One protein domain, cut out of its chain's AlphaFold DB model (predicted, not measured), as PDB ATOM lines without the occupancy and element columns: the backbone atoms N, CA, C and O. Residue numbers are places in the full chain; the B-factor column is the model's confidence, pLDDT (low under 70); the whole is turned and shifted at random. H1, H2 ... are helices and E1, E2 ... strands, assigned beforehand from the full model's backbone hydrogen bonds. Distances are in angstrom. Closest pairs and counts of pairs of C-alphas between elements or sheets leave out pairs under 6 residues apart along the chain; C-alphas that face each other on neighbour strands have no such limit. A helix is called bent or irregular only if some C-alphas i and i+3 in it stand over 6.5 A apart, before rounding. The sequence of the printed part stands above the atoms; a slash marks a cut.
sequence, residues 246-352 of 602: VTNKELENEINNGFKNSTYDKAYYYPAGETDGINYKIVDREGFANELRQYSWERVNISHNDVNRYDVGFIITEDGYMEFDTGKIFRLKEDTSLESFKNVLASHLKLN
ATOM      1  N   VAL A 246       0.795  40.583 -21.346       85.44
ATOM      2  CA  VAL A 246       0.783  41.912 -21.972       85.44
ATOM      3  C   VAL A 246       0.146  42.911 -21.010       85.44
ATOM      4  O   VAL A 246      -0.932  42.678 -20.468       85.44
ATOM      5  N   THR A 247       0.810  44.043 -20.776       84.12
ATOM      6  CA  THR A 247       0.234  45.100 -19.930       84.12
ATOM      7  C   THR A 247      -0.743  45.959 -20.732       84.12
ATOM      8  O   THR A 247      -0.510  46.223 -21.909       84.12
ATOM      9  N   ASN A 248      -1.788  46.496 -20.090       84.31
ATOM     10  CA  ASN A 248      -2.739  47.393 -20.769       84.31
ATOM     11  C   ASN A 248      -2.062  48.601 -21.428       84.31
ATOM     12  O   ASN A 248      -2.487  49.034 -22.492       84.31
ATOM     13  N   LYS A 249      -1.003  49.133 -20.805       85.50
ATOM     14  CA  LYS A 249      -0.234  50.263 -21.338       85.50
ATOM     15  C   LYS A 249       0.504  49.889 -22.625       85.50
ATOM     16  O   LYS A 249       0.566  50.689 -23.549       85.50
ATOM     17  N   GLU A 250       1.087  48.698 -22.671       85.75
ATOM     18  CA  GLU A 250       1.754  48.197 -23.870       85.75
ATOM     19  C   GLU A 250       0.758  47.937 -24.990       85.75
ATOM     20  O   GLU A 250       0.940  48.460 -26.082       85.75
ATOM     21  N   LEU A 251      -0.330  47.225 -24.691       90.56
ATOM     22  CA  LEU A 251      -1.390  46.967 -25.657       90.56
ATOM     23  C   LEU A 251      -1.967  48.272 -26.225       90.56
ATOM     24  O   LEU A 251      -2.139  48.407 -27.430       90.56
ATOM     25  N   GLU A 252      -2.218  49.258 -25.361       89.69
ATOM     26  CA  GLU A 252      -2.667  50.586 -25.772       89.69
ATOM     27  C   GLU A 252      -1.672  51.271 -26.712       89.69
ATOM     28  O   GLU A 252      -2.085  51.863 -27.708       89.69
ATOM     29  N   ASN A 253      -0.373  51.205 -26.418       88.25
ATOM     30  CA  ASN A 253       0.647  51.798 -27.277       88.25
ATOM     31  C   ASN A 253       0.673  51.141 -28.662       88.25
ATOM     32  O   ASN A 253       0.682  51.863 -29.657       88.25
ATOM     33  N   GLU A 254       0.654  49.807 -28.731       89.69
ATOM     34  CA  GLU A 254       0.697  49.069 -30.001       89.69
ATOM     35  C   GLU A 254      -0.572  49.311 -30.838       89.69
ATOM     36  O   GLU A 254      -0.466  49.719 -31.994       89.69
ATOM     37  N   ILE A 255      -1.769  49.208 -30.239       91.31
ATOM     38  CA  ILE A 255      -3.045  49.501 -30.922       91.31
ATOM     39  C   ILE A 255      -3.069  50.945 -31.442       91.31
ATOM     40  O   ILE A 255      -3.420  51.196 -32.596       91.31
ATOM     41  N   ASN A 256      -2.672  51.916 -30.613       88.25
ATOM     42  CA  ASN A 256      -2.651  53.321 -31.021       88.25
ATOM     43  C   ASN A 256      -1.647  53.582 -32.148       88.25
ATOM     44  O   ASN A 256      -1.901  54.434 -33.001       88.25
ATOM     45  N   ASN A 257      -0.503  52.900 -32.146       86.69
ATOM     46  CA  ASN A 257       0.493  53.033 -33.204       86.69
ATOM     47  C   ASN A 257      -0.002  52.420 -34.517       86.69
ATOM     48  O   ASN A 257       0.057  53.104 -35.538       86.69
ATOM     49  N   GLY A 258      -0.579  51.215 -34.485       85.38
ATOM     50  CA  GLY A 258      -1.178  50.598 -35.672       85.38
ATOM     51  C   GLY A 258      -2.285  51.471 -36.275       85.38
ATOM     52  O   GLY A 258      -2.277  51.795 -37.464       85.38
ATOM     53  N   PHE A 259      -3.177  52.015 -35.440       85.44
ATOM     54  CA  PHE A 259      -4.229  52.911 -35.927       85.44
ATOM     55  C   PHE A 259      -3.733  54.252 -36.470       85.44
ATOM     56  O   PHE A 259      -4.381  54.792 -37.372       85.44
ATOM     57  N   LYS A 260      -2.612  54.797 -35.977       79.62
ATOM     58  CA  LYS A 260      -2.010  56.030 -36.524       79.62
ATOM     59  C   LYS A 260      -1.482  55.849 -37.947       79.62
ATOM     60  O   LYS A 260      -1.499  56.817 -38.703       79.62
ATOM     61  N   ASN A 261      -1.023  54.647 -38.293       64.00
ATOM     62  CA  ASN A 261      -0.466  54.341 -39.613       64.00
ATOM     63  C   ASN A 261      -1.555  54.039 -40.661       64.00
ATOM     64  O   ASN A 261      -1.302  54.141 -41.860       64.00
ATOM     65  N   SER A 262      -2.779  53.727 -40.225       65.94
ATOM     66  CA  SER A 262      -3.928  53.469 -41.104       65.94
ATOM     67  C   SER A 262      -4.659  54.748 -41.546       65.94
ATOM     68  O   SER A 262      -4.744  55.737 -40.811       65.94
ATOM     69  N   THR A 263      -5.279  54.721 -42.732       61.19
ATOM     70  CA  THR A 263      -6.271  55.749 -43.096       61.19
ATOM     71  C   THR A 263      -7.470  55.660 -42.144       61.19
ATOM     72  O   THR A 263      -7.870  54.569 -41.739       61.19
ATOM     73  N   TYR A 264      -8.003  56.812 -41.715       59.84
ATOM     74  CA  TYR A 264      -9.148  56.869 -40.799       59.84
ATOM     75  C   TYR A 264     -10.300  56.061 -41.389       59.84
ATOM     76  O   TYR A 264     -10.695  56.388 -42.493       59.84
ATOM     77  N   ASP A 265     -10.775  55.062 -40.637       70.12
ATOM     78  CA  ASP A 265     -11.921  54.169 -40.883       70.12
ATOM     79  C   ASP A 265     -11.753  52.933 -41.782       70.12
ATOM     80  O   ASP A 265     -12.626  52.073 -41.717       70.12
ATOM     81  N   LYS A 266     -10.656  52.752 -42.525       81.06
ATOM     82  CA  LYS A 266     -10.516  51.579 -43.410       81.06
ATOM     83  C   LYS A 266     -10.068  50.316 -42.678       81.06
ATOM     84  O   LYS A 266      -9.207  50.378 -41.802       81.06
ATOM     85  N   ALA A 267     -10.628  49.187 -43.095       86.69
ATOM     86  CA  ALA A 267     -10.178  47.846 -42.756       86.69
ATOM     87  C   ALA A 267     -10.260  46.943 -43.997       86.69
ATOM     88  O   ALA A 267     -11.012  47.233 -44.925       86.69
ATOM     89  N   TYR A 268      -9.522  45.842 -44.015       86.31
ATOM     90  CA  TYR A 268      -9.599  44.836 -45.074       86.31
ATOM     91  C   TYR A 268      -9.767  43.460 -44.459       86.31
ATOM     92  O   TYR A 268      -9.096  43.149 -43.484       86.31
ATOM     93  N   TYR A 269     -10.652  42.640 -45.008       86.00
ATOM     94  CA  TYR A 269     -10.829  41.256 -44.590       86.00
ATOM     95  C   TYR A 269     -10.210  40.309 -45.616       86.00
ATOM     96  O   TYR A 269     -10.459  40.447 -46.810       86.00
ATOM     97  N   TYR A 270      -9.439  39.338 -45.143       82.88
ATOM     98  CA  TYR A 270      -8.784  38.317 -45.947       82.88
ATOM     99  C   TYR A 270      -9.251  36.940 -45.459       82.88
ATOM    100  O   TYR A 270      -8.878  36.532 -44.350       82.88
ATOM    101  N   PRO A 271     -10.065  36.224 -46.251       78.50
ATOM    102  CA  PRO A 271     -10.357  34.819 -45.996       78.50
ATOM    103  C   PRO A 271      -9.074  33.976 -45.962       78.50
ATOM    104  O   PRO A 271      -8.075  34.316 -46.600       78.50
ATOM    105  N   ALA A 272      -9.103  32.859 -45.234       76.88
ATOM    106  CA  ALA A 272      -7.999  31.898 -45.230       76.88
ATOM    107  C   ALA A 272      -7.629  31.461 -46.664       76.88
ATOM    108  O   ALA A 272      -8.507  31.082 -47.440       76.88
ATOM    109  N   GLY A 273      -6.339  31.502 -47.007       72.25
ATOM    110  CA  GLY A 273      -5.816  31.148 -48.328       72.25
ATOM    111  C   GLY A 273      -5.939  32.230 -49.408       72.25
ATOM    112  O   GLY A 273      -5.380  32.053 -50.490       72.25
ATOM    113  N   GLU A 274      -6.614  33.350 -49.133       71.38
ATOM    114  CA  GLU A 274      -6.849  34.417 -50.111       71.38
ATOM    115  C   GLU A 274      -5.859  35.583 -49.960       71.38
ATOM    116  O   GLU A 274      -5.439  35.966 -48.859       71.38
ATOM    117  N   THR A 275      -5.485  36.180 -51.095       71.62
ATOM    118  CA  THR A 275      -4.597  37.357 -51.145       71.62
ATOM    119  C   THR A 275      -5.345  38.667 -51.347       71.62
ATOM    120  O   THR A 275      -4.805  39.728 -51.029       71.62
ATOM    121  N   ASP A 276      -6.575  38.602 -51.853       68.44
ATOM    122  CA  ASP A 276      -7.368  39.781 -52.178       68.44
ATOM    123  C   ASP A 276      -8.248  40.177 -50.986       68.44
ATOM    124  O   ASP A 276      -9.009  39.377 -50.443       68.44
ATOM    125  N   GLY A 277      -8.097  41.428 -50.550       72.75
ATOM    126  CA  GLY A 277      -8.780  41.956 -49.372       72.75
ATOM    127  C   GLY A 277     -10.163  42.510 -49.705       72.75
ATOM    128  O   GLY A 277     -10.301  43.370 -50.575       72.75
ATOM    129  N   ILE A 278     -11.175  42.081 -48.957       78.06
ATOM    130  CA  ILE A 278     -12.540  42.611 -49.012       78.06
ATOM    131  C   ILE A 278     -12.601  43.914 -48.203       78.06
ATOM    132  O   ILE A 278     -12.083  43.979 -47.088       78.06
ATOM    133  N   ASN A 279     -13.233  44.966 -48.737       78.88
ATOM    134  CA  ASN A 279     -13.268  46.282 -48.090       78.88
ATOM    135  C   ASN A 279     -14.174  46.295 -46.850       78.88
ATOM    136  O   ASN A 279     -15.394  46.170 -46.942       78.88
ATOM    137  N   TYR A 280     -13.585  46.548 -45.686       83.19
ATOM    138  CA  TYR A 280     -14.270  46.763 -44.414       83.19
ATOM    139  C   TYR A 280     -14.041  48.195 -43.915       83.19
ATOM    140  O   TYR A 280     -13.214  48.961 -44.417       83.19
ATOM    141  N   LYS A 281     -14.840  48.590 -42.930       84.38
ATOM    142  CA  LYS A 281     -14.705  49.824 -42.179       84.38
ATOM    143  C   LYS A 281     -14.768  49.547 -40.691       84.38
ATOM    144  O   LYS A 281     -15.519  48.685 -40.233       84.38
ATOM    145  N   ILE A 282     -14.020  50.343 -39.945       87.62
ATOM    146  CA  ILE A 282     -14.052  50.373 -38.489       87.62
ATOM    147  C   ILE A 282     -15.098  51.416 -38.086       87.62
ATOM    148  O   ILE A 282     -14.873  52.613 -38.254       87.62
ATOM    149  N   VAL A 283     -16.260  50.971 -37.598       83.06
ATOM    150  CA  VAL A 283     -17.407  51.857 -37.310       83.06
ATOM    151  C   VAL A 283     -17.168  52.743 -36.089       83.06
ATOM    152  O   VAL A 283     -17.531  53.918 -36.112       83.06
ATOM    153  N   ASP A 284     -16.536  52.203 -35.049       84.44
ATOM    154  CA  ASP A 284     -16.146  52.932 -33.843       84.44
ATOM    155  C   ASP A 284     -14.727  52.527 -33.433       84.44
ATOM    156  O   ASP A 284     -14.510  51.569 -32.698       84.44
ATOM    157  N   ARG A 285     -13.725  53.253 -33.937       86.25
ATOM    158  CA  ARG A 285     -12.314  52.930 -33.682       86.25
ATOM    159  C   ARG A 285     -11.941  53.040 -32.201       86.25
ATOM    160  O   ARG A 285     -11.131  52.248 -31.725       86.25
ATOM    161  N   GLU A 286     -12.492  54.017 -31.481       88.56
ATOM    162  CA  GLU A 286     -12.181  54.209 -30.061       88.56
ATOM    163  C   GLU A 286     -12.855  53.130 -29.209       88.56
ATOM    164  O   GLU A 286     -12.195  52.519 -28.364       88.56
ATOM    165  N   GLY A 287     -14.131  52.833 -29.479       90.12
ATOM    166  CA  GLY A 287     -14.848  51.712 -28.873       90.12
ATOM    167  C   GLY A 287     -14.156  50.378 -29.136       90.12
ATOM    168  O   GLY A 287     -13.889  49.638 -28.190       90.12
ATOM    169  N   PHE A 288     -13.748  50.126 -30.383       92.50
ATOM    170  CA  PHE A 288     -13.025  48.914 -30.759       92.50
ATOM    171  C   PHE A 288     -11.715  48.770 -29.977       92.50
ATOM    172  O   PHE A 288     -11.477  47.743 -29.342       92.50
ATOM    173  N   ALA A 289     -10.898  49.830 -29.922       91.69
ATOM    174  CA  ALA A 289      -9.664  49.845 -29.135       91.69
ATOM    175  C   ALA A 289      -9.913  49.572 -27.644       91.69
ATOM    176  O   ALA A 289      -9.089  48.946 -26.974       91.69
ATOM    177  N   ASN A 290     -11.004  50.102 -27.091       92.00
ATOM    178  CA  ASN A 290     -11.354  49.935 -25.683       92.00
ATOM    179  C   ASN A 290     -11.829  48.512 -25.377       92.00
ATOM    180  O   ASN A 290     -11.457  47.973 -24.340       92.00
ATOM    181  N   GLU A 291     -12.613  47.898 -26.263       95.00
ATOM    182  CA  GLU A 291     -13.091  46.521 -26.103       95.00
ATOM    183  C   GLU A 291     -11.959  45.499 -26.257       95.00
ATOM    184  O   GLU A 291     -11.847  44.600 -25.427       95.00
ATOM    185  N   LEU A 292     -11.037  45.688 -27.209       94.06
ATOM    186  CA  LEU A 292      -9.839  44.841 -27.331       94.06
ATOM    187  C   LEU A 292      -9.000  44.819 -26.040       94.06
ATOM    188  O   LEU A 292      -8.445  43.786 -25.667       94.06
ATOM    189  N   ARG A 293      -8.951  45.944 -25.317       92.00
ATOM    190  CA  ARG A 293      -8.231  46.092 -24.040       92.00
ATOM    191  C   ARG A 293      -8.922  45.441 -22.838       92.00
ATOM    192  O   ARG A 293      -8.334  45.412 -21.760       92.00
ATOM    193  N   GLN A 294     -10.150  44.944 -22.985       92.81
ATOM    194  CA  GLN A 294     -10.847  44.223 -21.912       92.81
ATOM    195  C   GLN A 294     -10.396  42.763 -21.807       92.81
ATOM    196  O   GLN A 294     -10.597  42.137 -20.767       92.81
ATOM    197  N   TYR A 295      -9.781  42.230 -22.864       94.06
ATOM    198  CA  TYR A 295      -9.267  40.867 -22.889       94.06
ATOM    199  C   TYR A 295      -7.872  40.768 -22.273       94.06
ATOM    200  O   TYR A 295      -7.087  41.717 -22.280       94.06
ATOM    201  N   SER A 296      -7.560  39.577 -21.762       91.56
ATOM    202  CA  SER A 296      -6.210  39.231 -21.326       91.56
ATOM    203  C   SER A 296      -5.413  38.691 -22.506       91.56
ATOM    204  O   SER A 296      -5.830  37.730 -23.153       91.56
ATOM    205  N   TRP A 297      -4.251  39.290 -22.742       92.56
ATOM    206  CA  TRP A 297      -3.367  38.951 -23.850       92.56
ATOM    207  C   TRP A 297      -2.023  38.451 -23.335       92.56
ATOM    208  O   TRP A 297      -1.505  38.928 -22.319       92.56
ATOM    209  N   GLU A 298      -1.440  37.510 -24.061       88.56
ATOM    210  CA  GLU A 298      -0.090  37.017 -23.828       88.56
ATOM    211  C   GLU A 298       0.777  37.187 -25.074       88.56
ATOM    212  O   GLU A 298       0.293  37.141 -26.203       88.56
ATOM    213  N   ARG A 299       2.073  37.409 -24.862       84.12
ATOM    214  CA  ARG A 299       3.054  37.502 -25.945       84.12
ATOM    215  C   ARG A 299       3.427  36.107 -26.419       84.12
ATOM    216  O   ARG A 299       3.857  35.283 -25.604       84.12
ATOM    217  N   VAL A 300       3.341  35.904 -27.726       78.88
ATOM    218  CA  VAL A 300       3.706  34.663 -28.419       78.88
ATOM    219  C   VAL A 300       4.704  34.960 -29.536       78.88
ATOM    220  O   VAL A 300       4.894  36.117 -29.911       78.88
ATOM    221  N   ASN A 301       5.370  33.920 -30.037       66.44
ATOM    222  CA  ASN A 301       6.449  34.072 -31.016       66.44
ATOM    223  C   ASN A 301       6.092  33.555 -32.414       66.44
ATOM    224  O   ASN A 301       6.852  33.777 -33.354       66.44
ATOM    225  N   ILE A 302       4.964  32.857 -32.554       66.25
ATOM    226  CA  ILE A 302       4.505  32.298 -33.827       66.25
ATOM    227  C   ILE A 302       3.302  33.108 -34.303       66.25
ATOM    228  O   ILE A 302       2.382  33.382 -33.528       66.25
ATOM    229  N   SER A 303       3.336  33.496 -35.578       64.50
ATOM    230  CA  SER A 303       2.189  34.108 -36.245       64.50
ATOM    231  C   SER A 303       1.059  33.090 -36.402       64.50
ATOM    232  O   SER A 303       1.227  31.878 -36.245       64.50
ATOM    233  N   HIS A 304      -0.129  33.593 -36.687       66.81
ATOM    234  CA  HIS A 304      -1.265  32.750 -36.996       66.81
ATOM    235  C   HIS A 304      -0.976  31.913 -38.260       66.81
ATOM    236  O   HIS A 304      -0.281  32.342 -39.182       66.81
ATOM    237  N   ASN A 305      -1.533  30.703 -38.332       58.81
ATOM    238  CA  ASN A 305      -1.539  29.943 -39.586       58.81
ATOM    239  C   ASN A 305      -2.627  30.490 -40.522       58.81
ATOM    240  O   ASN A 305      -3.285  31.466 -40.187       58.81
ATOM    241  N   ASP A 306      -2.788  29.912 -41.709       68.38
ATOM    242  CA  ASP A 306      -3.716  30.359 -42.756       68.38
ATOM    243  C   ASP A 306      -5.184  30.414 -42.257       68.38
ATOM    244  O   ASP A 306      -5.924  29.431 -42.313       68.38
ATOM    245  N   VAL A 307      -5.576  31.555 -41.684       78.94
ATOM    246  CA  VAL A 307      -6.870  31.808 -41.036       78.94
ATOM    247  C   VAL A 307      -7.455  33.133 -41.510       78.94
ATOM    248  O   VAL A 307      -6.743  34.017 -41.992       78.94
ATOM    249  N   ASN A 308      -8.767  33.271 -41.328       83.00
ATOM    250  CA  ASN A 308      -9.496  34.510 -41.560       83.00
ATOM    251  C   ASN A 308      -8.885  35.655 -40.741       83.00
ATOM    252  O   ASN A 308      -8.810  35.579 -39.507       83.00
ATOM    253  N   ARG A 309      -8.472  36.724 -41.425       89.75
ATOM    254  CA  ARG A 309      -7.796  37.866 -40.804       89.75
ATOM    255  C   ARG A 309      -8.340  39.197 -41.297       89.75
ATOM    256  O   ARG A 309      -8.799  39.319 -42.428       89.75
ATOM    257  N   TYR A 310      -8.226  40.206 -40.451       90.31
ATOM    258  CA  TYR A 310      -8.505  41.591 -40.776       90.31
ATOM    259  C   TYR A 310      -7.216  42.403 -40.698       90.31
ATOM    260  O   TYR A 310      -6.455  42.268 -39.743       90.31
ATOM    261  N   ASP A 311      -7.000  43.278 -41.670       90.25
ATOM    262  CA  ASP A 311      -6.028  44.360 -41.587       90.25
ATOM    263  C   ASP A 311      -6.764  45.642 -41.186       90.25
ATOM    264  O   ASP A 311      -7.614  46.151 -41.921       90.25
ATOM    265  N   VAL A 312      -6.454  46.142 -39.993       89.44
ATOM    266  CA  VAL A 312      -7.022  47.367 -39.414       89.44
ATOM    267  C   VAL A 312      -5.948  48.438 -39.163       89.44
ATOM    268  O   VAL A 312      -6.157  49.353 -38.364       89.44
ATOM    269  N   GLY A 313      -4.786  48.332 -39.821       87.00
ATOM    270  CA  GLY A 313      -3.534  49.017 -39.449       87.00
ATOM    271  C   GLY A 313      -2.603  48.164 -38.578       87.00
ATOM    272  O   GLY A 313      -1.525  48.601 -38.196       87.00
ATOM    273  N   PHE A 314      -3.067  46.972 -38.235       90.25
ATOM    274  CA  PHE A 314      -2.344  45.821 -37.715       90.25
ATOM    275  C   PHE A 314      -3.210  44.601 -38.051       90.25
ATOM    276  O   PHE A 314      -4.405  44.749 -38.340       90.25
ATOM    277  N   ILE A 315      -2.628  43.409 -38.039       91.12
ATOM    278  CA  ILE A 315      -3.365  42.189 -38.358       91.12
ATOM    279  C   ILE A 315      -4.093  41.713 -37.104       91.12
ATOM    280  O   ILE A 315      -3.511  41.653 -36.022       91.12
ATOM    281  N   ILE A 316      -5.365  41.362 -37.247       93.00
ATOM    282  CA  ILE A 316      -6.164  40.724 -36.202       93.00
ATOM    283  C   ILE A 316      -6.927  39.539 -36.784       93.00
ATOM    284  O   ILE A 316      -7.549  39.652 -37.838       93.00
ATOM    285  N   THR A 317      -6.884  38.391 -36.123       91.50
ATOM    286  CA  THR A 317      -7.461  37.147 -36.649       91.50
ATOM    287  C   THR A 317      -8.671  36.691 -35.859       91.50
ATOM    288  O   THR A 317      -8.791  36.963 -34.667       91.50
ATOM    289  N   GLU A 318      -9.570  35.947 -36.504       87.06
ATOM    290  CA  GLU A 318     -10.762  35.413 -35.834       87.06
ATOM    291  C   GLU A 318     -10.446  34.374 -34.747       87.06
ATOM    292  O   GLU A 318     -11.299  34.110 -33.898       87.06
ATOM    293  N   ASP A 319      -9.255  33.771 -34.758       88.31
ATOM    294  CA  ASP A 319      -8.780  32.818 -33.748       88.31
ATOM    295  C   ASP A 319      -8.051  33.483 -32.565       88.31
ATOM    296  O   ASP A 319      -7.588  32.787 -31.662       88.31
ATOM    297  N   GLY A 320      -8.025  34.819 -32.510       91.44
ATOM    298  CA  GLY A 320      -7.589  35.559 -31.327       91.44
ATOM    299  C   GLY A 320      -6.106  35.915 -31.311       91.44
ATOM    300  O   GLY A 320      -5.513  35.945 -30.231       91.44
ATOM    301  N   TYR A 321      -5.514  36.207 -32.471       92.62
ATOM    302  CA  TYR A 321      -4.176  36.786 -32.576       92.62
ATOM    303  C   TYR A 321      -4.240  38.246 -33.025       92.62
ATOM    304  O   TYR A 321      -5.119  38.647 -33.788       92.62
ATOM    305  N   MET A 322      -3.281  39.037 -32.551       92.94
ATOM    306  CA  MET A 322      -2.965  40.364 -33.073       92.94
ATOM    307  C   MET A 322      -1.483  40.423 -33.417       92.94
ATOM    308  O   MET A 322      -0.647  40.100 -32.576       92.94
ATOM    309  N   GLU A 323      -1.164  40.866 -34.625       90.06
ATOM    310  CA  GLU A 323       0.202  41.039 -35.110       90.06
ATOM    311  C   GLU A 323       0.407  42.486 -35.558       90.06
ATOM    312  O   GLU A 323      -0.346  43.022 -36.373       90.06
ATOM    313  N   PHE A 324       1.423  43.126 -34.988       86.56
ATOM    314  CA  PHE A 324       1.743  44.532 -35.216       86.56
ATOM    315  C   PHE A 324       2.994  44.670 -36.086       86.56
ATOM    316  O   PHE A 324       3.900  43.842 -36.003       86.56
ATOM    317  N   ASP A 325       3.113  45.781 -36.819       78.81
ATOM    318  CA  ASP A 325       4.294  46.118 -37.640       78.81
ATOM    319  C   ASP A 325       5.622  46.099 -36.857       78.81
ATOM    320  O   ASP A 325       6.701  45.997 -37.438       78.81
ATOM    321  N   THR A 326       5.560  46.210 -35.526       71.56
ATOM    322  CA  THR A 326       6.710  46.081 -34.619       71.56
ATOM    323  C   THR A 326       7.244  44.645 -34.517       71.56
ATOM    324  O   THR A 326       8.249  44.419 -33.849       71.56
ATOM    325  N   GLY A 327       6.585  43.670 -35.152       72.44
ATOM    326  CA  GLY A 327       6.883  42.242 -35.038       72.44
ATOM    327  C   GLY A 327       6.354  41.612 -33.748       72.44
ATOM    328  O   GLY A 327       6.669  40.461 -33.449       72.44
ATOM    329  N   LYS A 328       5.569  42.355 -32.956       81.44
ATOM    330  CA  LYS A 328       4.937  41.842 -31.738       81.44
ATOM    331  C   LYS A 328       3.672  41.081 -32.094       81.44
ATOM    332  O   LYS A 328       2.821  41.594 -32.819       81.44
ATOM    333  N   ILE A 329       3.543  39.890 -31.518       86.44
ATOM    334  CA  ILE A 329       2.392  39.015 -31.708       86.44
ATOM    335  C   ILE A 329       1.771  38.736 -30.344       86.44
ATOM    336  O   ILE A 329       2.439  38.273 -29.411       86.44
ATOM    337  N   PHE A 330       0.486  39.049 -30.217       90.88
ATOM    338  CA  PHE A 330      -0.302  38.817 -29.016       90.88
ATOM    339  C   PHE A 330      -1.366  37.766 -29.291       90.88
ATOM    340  O   PHE A 330      -2.051  37.830 -30.307       90.88
ATOM    341  N   ARG A 331      -1.534  36.835 -28.356       91.50
ATOM    342  CA  ARG A 331      -2.588  35.822 -28.371       91.50
ATOM    343  C   ARG A 331      -3.544  36.047 -27.212       91.50
ATOM    344  O   ARG A 331      -3.130  36.438 -26.118       91.50
ATOM    345  N   LEU A 332      -4.825  35.796 -27.444       92.38
ATOM    346  CA  LEU A 332      -5.832  35.749 -26.395       92.38
ATOM    347  C   LEU A 332      -5.448  34.667 -25.364       92.38
ATOM    348  O   LEU A 332      -5.275  33.506 -25.720       92.38
ATOM    349  N   LYS A 333      -5.320  35.032 -24.083       87.75
ATOM    350  CA  LYS A 333      -4.883  34.094 -23.025       87.75
ATOM    351  C   LYS A 333      -5.943  33.033 -22.701       87.75
ATOM    352  O   LYS A 333      -5.620  31.943 -22.238       87.75
ATOM    353  N   GLU A 334      -7.218  33.366 -22.882       87.06
ATOM    354  CA  GLU A 334      -8.346  32.533 -22.468       87.06
ATOM    355  C   GLU A 334      -9.192  32.100 -23.668       87.06
ATOM    356  O   GLU A 334      -9.976  32.893 -24.188       87.06
ATOM    357  N   ASP A 335      -9.137  30.818 -24.038       81.69
ATOM    358  CA  ASP A 335      -9.958  30.254 -25.125       81.69
ATOM    359  C   ASP A 335     -11.465  30.494 -24.927       81.69
ATOM    360  O   ASP A 335     -12.223  30.655 -25.882       81.69
ATOM    361  N   THR A 336     -11.925  30.559 -23.672       85.38
ATOM    362  CA  THR A 336     -13.332  30.832 -23.331       85.38
ATOM    363  C   THR A 336     -13.802  32.219 -23.761       85.38
ATOM    364  O   THR A 336     -15.005  32.439 -23.895       85.38
ATOM    365  N   SER A 337     -12.871  33.146 -23.982       88.75
ATOM    366  CA  SER A 337     -13.153  34.521 -24.391       88.75
ATOM    367  C   SER A 337     -13.227  34.683 -25.914       88.75
ATOM    368  O   SER A 337     -13.660  35.734 -26.385       88.75
ATOM    369  N   LEU A 338     -12.885  33.644 -26.687       88.31
ATOM    370  CA  LEU A 338     -12.814  33.693 -28.148       88.31
ATOM    371  C   LEU A 338     -14.146  34.079 -28.803       88.31
ATOM    372  O   LEU A 338     -14.184  34.927 -29.688       88.31
ATOM    373  N   GLU A 339     -15.256  33.495 -28.351       86.69
ATOM    374  CA  GLU A 339     -16.574  33.784 -28.931       86.69
ATOM    375  C   GLU A 339     -17.005  35.229 -28.650       86.69
ATOM    376  O   GLU A 339     -17.545  35.920 -29.513       86.69
ATOM    377  N   SER A 340     -16.723  35.731 -27.446       91.69
ATOM    378  CA  SER A 340     -16.954  37.138 -27.117       91.69
ATOM    379  C   SER A 340     -16.090  38.050 -27.988       91.69
ATOM    380  O   SER A 340     -16.604  39.031 -28.512       91.69
ATOM    381  N   PHE A 341     -14.822  37.702 -28.185       92.50
ATOM    382  CA  PHE A 341     -13.896  38.451 -29.024       92.50
ATOM    383  C   PHE A 341     -14.351  38.505 -30.492       92.50
ATOM    384  O   PHE A 341     -14.384  39.584 -31.083       92.50
ATOM    385  N   LYS A 342     -14.820  37.390 -31.064       87.44
ATOM    386  CA  LYS A 342     -15.420  37.372 -32.411       87.44
ATOM    387  C   LYS A 342     -16.621  38.309 -32.530       87.44
ATOM    388  O   LYS A 342     -16.772  38.991 -33.539       87.44
ATOM    389  N   ASN A 343     -17.448  38.397 -31.487       83.94
ATOM    390  CA  ASN A 343     -18.561  39.345 -31.459       83.94
ATOM    391  C   ASN A 343     -18.088  40.809 -31.455       83.94
ATOM    392  O   ASN A 343     -18.754  41.646 -32.064       83.94
ATOM    393  N   VAL A 344     -16.947  41.116 -30.826       91.12
ATOM    394  CA  VAL A 344     -16.310  42.447 -30.888       91.12
ATOM    395  C   VAL A 344     -15.809  42.747 -32.303       91.12
ATOM    396  O   VAL A 344     -16.068  43.831 -32.825       91.12
ATOM    397  N   LEU A 345     -15.153  41.792 -32.971       90.62
ATOM    398  CA  LEU A 345     -14.762  41.963 -34.378       90.62
ATOM    399  C   LEU A 345     -15.992  42.242 -35.249       90.62
ATOM    400  O   LEU A 345     -16.035  43.240 -35.964       90.62
ATOM    401  N   ALA A 346     -17.034  41.417 -35.125       82.19
ATOM    402  CA  ALA A 346     -18.258  41.551 -35.905       82.19
ATOM    403  C   ALA A 346     -19.043  42.837 -35.598       82.19
ATOM    404  O   ALA A 346     -19.762  43.332 -36.468       82.19
ATOM    405  N   SER A 347     -18.967  43.386 -34.380       83.88
ATOM    406  CA  SER A 347     -19.671  44.621 -34.006       83.88
ATOM    407  C   SER A 347     -18.987  45.871 -34.564       83.88
ATOM    408  O   SER A 347     -19.691  46.787 -35.000       83.88
ATOM    409  N   HIS A 348     -17.653  45.884 -34.621       88.19
ATOM    410  CA  HIS A 348     -16.857  47.053 -35.009       88.19
ATOM    411  C   HIS A 348     -16.396  47.047 -36.465       88.19
ATOM    412  O   HIS A 348     -16.303  48.116 -37.072       88.19
ATOM    413  N   LEU A 349     -16.140  45.871 -37.039       87.31
ATOM    414  CA  LEU A 349     -15.688  45.702 -38.418       87.31
ATOM    415  C   LEU A 349     -16.891  45.391 -39.300       87.31
ATOM    416  O   LEU A 349     -17.465  44.303 -39.261       87.31
ATOM    417  N   LYS A 350     -17.303  46.376 -40.094       81.81
ATOM    418  CA  LYS A 350     -18.437  46.250 -41.012       81.81
ATOM    419  C   LYS A 350     -17.957  46.338 -42.439       81.81
ATOM    420  O   LYS A 350     -17.085  47.141 -42.730       81.81
ATOM    421  N   LEU A 351     -18.577  45.592 -43.338       70.75
ATOM    422  CA  LEU A 351     -18.328  45.736 -44.764       70.75
ATOM    423  C   LEU A 351     -18.521  47.204 -45.199       70.75
ATOM    424  O   LEU A 351     -19.522  47.845 -44.858       70.75
ATOM    425  N   ASN A 352     -17.550  47.756 -45.922       66.25
ATOM    426  CA  ASN A 352     -17.534  49.154 -46.355       66.25
ATOM    427  C   ASN A 352     -18.128  49.317 -47.755       66.25
ATOM    428  O   ASN A 352     -17.540  49.972 -48.612       66.25
TER     429      ASN A 352
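Overview. This is residues 246 to 352 of the 602 residues of an uncharacterized protein of Ruminococcus flavefaciens (UniProt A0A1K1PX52). One strongly twisted sheet of eight short strands, curled like part of a barrel, makes the core, with H1 on one face and H3 on the opposite face. H2 sits between these helices, side by side with H3, and only grazes the sheet. The printed part has 107 residues, with three named helices and eight named strands in the order H1 E1 E2 H2 E3 E4 E5 E6 E7 H3 E8; the class is mixed, helices and strands. The sheet's order is E3 E7 E6 E5 E4 E1 E2 E8, all antiparallel. The whole is compact and rounded, with a radius of gyration of the C-alphas of 12.6 A and spans of 32 by 28 by 26 A.

Arrangement. Start at H1, residues 248 to 261, which is on the sheet at a height of 8.9 A, over none of its strands. Next, E1, residues 266 to 270, and E2, residues 278 to 282, form a hairpin, with N 267 and O 280 2.9 A apart, within hydrogen-bond range. H2, residues 285 to 292, is close to H1 but not clearly touching: the closest C-alphas, of Ile 255 and Ala 289, are 6.9 A apart. Then comes E3, residues 297 to 300, an edge strand. E4, residues 309 to 311, is antiparallel to E1, with N 268 and O 311 at 2.8 A. E4, E5, residues 315 to 317, E6, residues 321 to 323, and E7, residues 329 to 332, form a meander, each strand the antiparallel neighbour of the one before; look at N 310 and O 316, 2.8 A, N 315 and O 323, 2.9 A, and N 322 and O 330, 2.8 A. E7 also pairs with E3, through N 298 and O 331 at 2.9 A. H3, residues 335 to 348, is on the sheet at a height of 6.6 A, on the opposite face from H1. It touches H2, closest at the C-alphas of Phe 288 and His 348, 6.0 A, at a shallow tilt of 8 degrees, opposite ways. E8, residues 349 to 351, is the other edge strand, beside E2, with N 281 and O 350 at 2.7 A. In H1 and H2 every O i to N i+4 pair is within hydrogen-bond range; in H3, 8 of 10 are.

Along the chain. Find C-alpha 248 at (-2.739, 47.393, -20.769); from there H1 runs 20.2 A to C-alpha 261. E1 covers 13.6 A and E2 13.2 A. H3 runs 20.7 A from C-alpha 335 at (-9.958, 30.254, -25.125) and is irregular, with C-alphas 336 and 339 7.1 A apart. E8 ends at C-alpha 351, (-18.328, 45.736, -44.764).

Size, cuts and confidence. The two C-alphas farthest apart, of Thr 247 and Asp 276, are 33.6 A apart. The printed part has no cut and no long link. Look for pLDDT under 70 at residues 261 to 264, 276, 301 to 306 and 352; the mean of the printed part is 83.6.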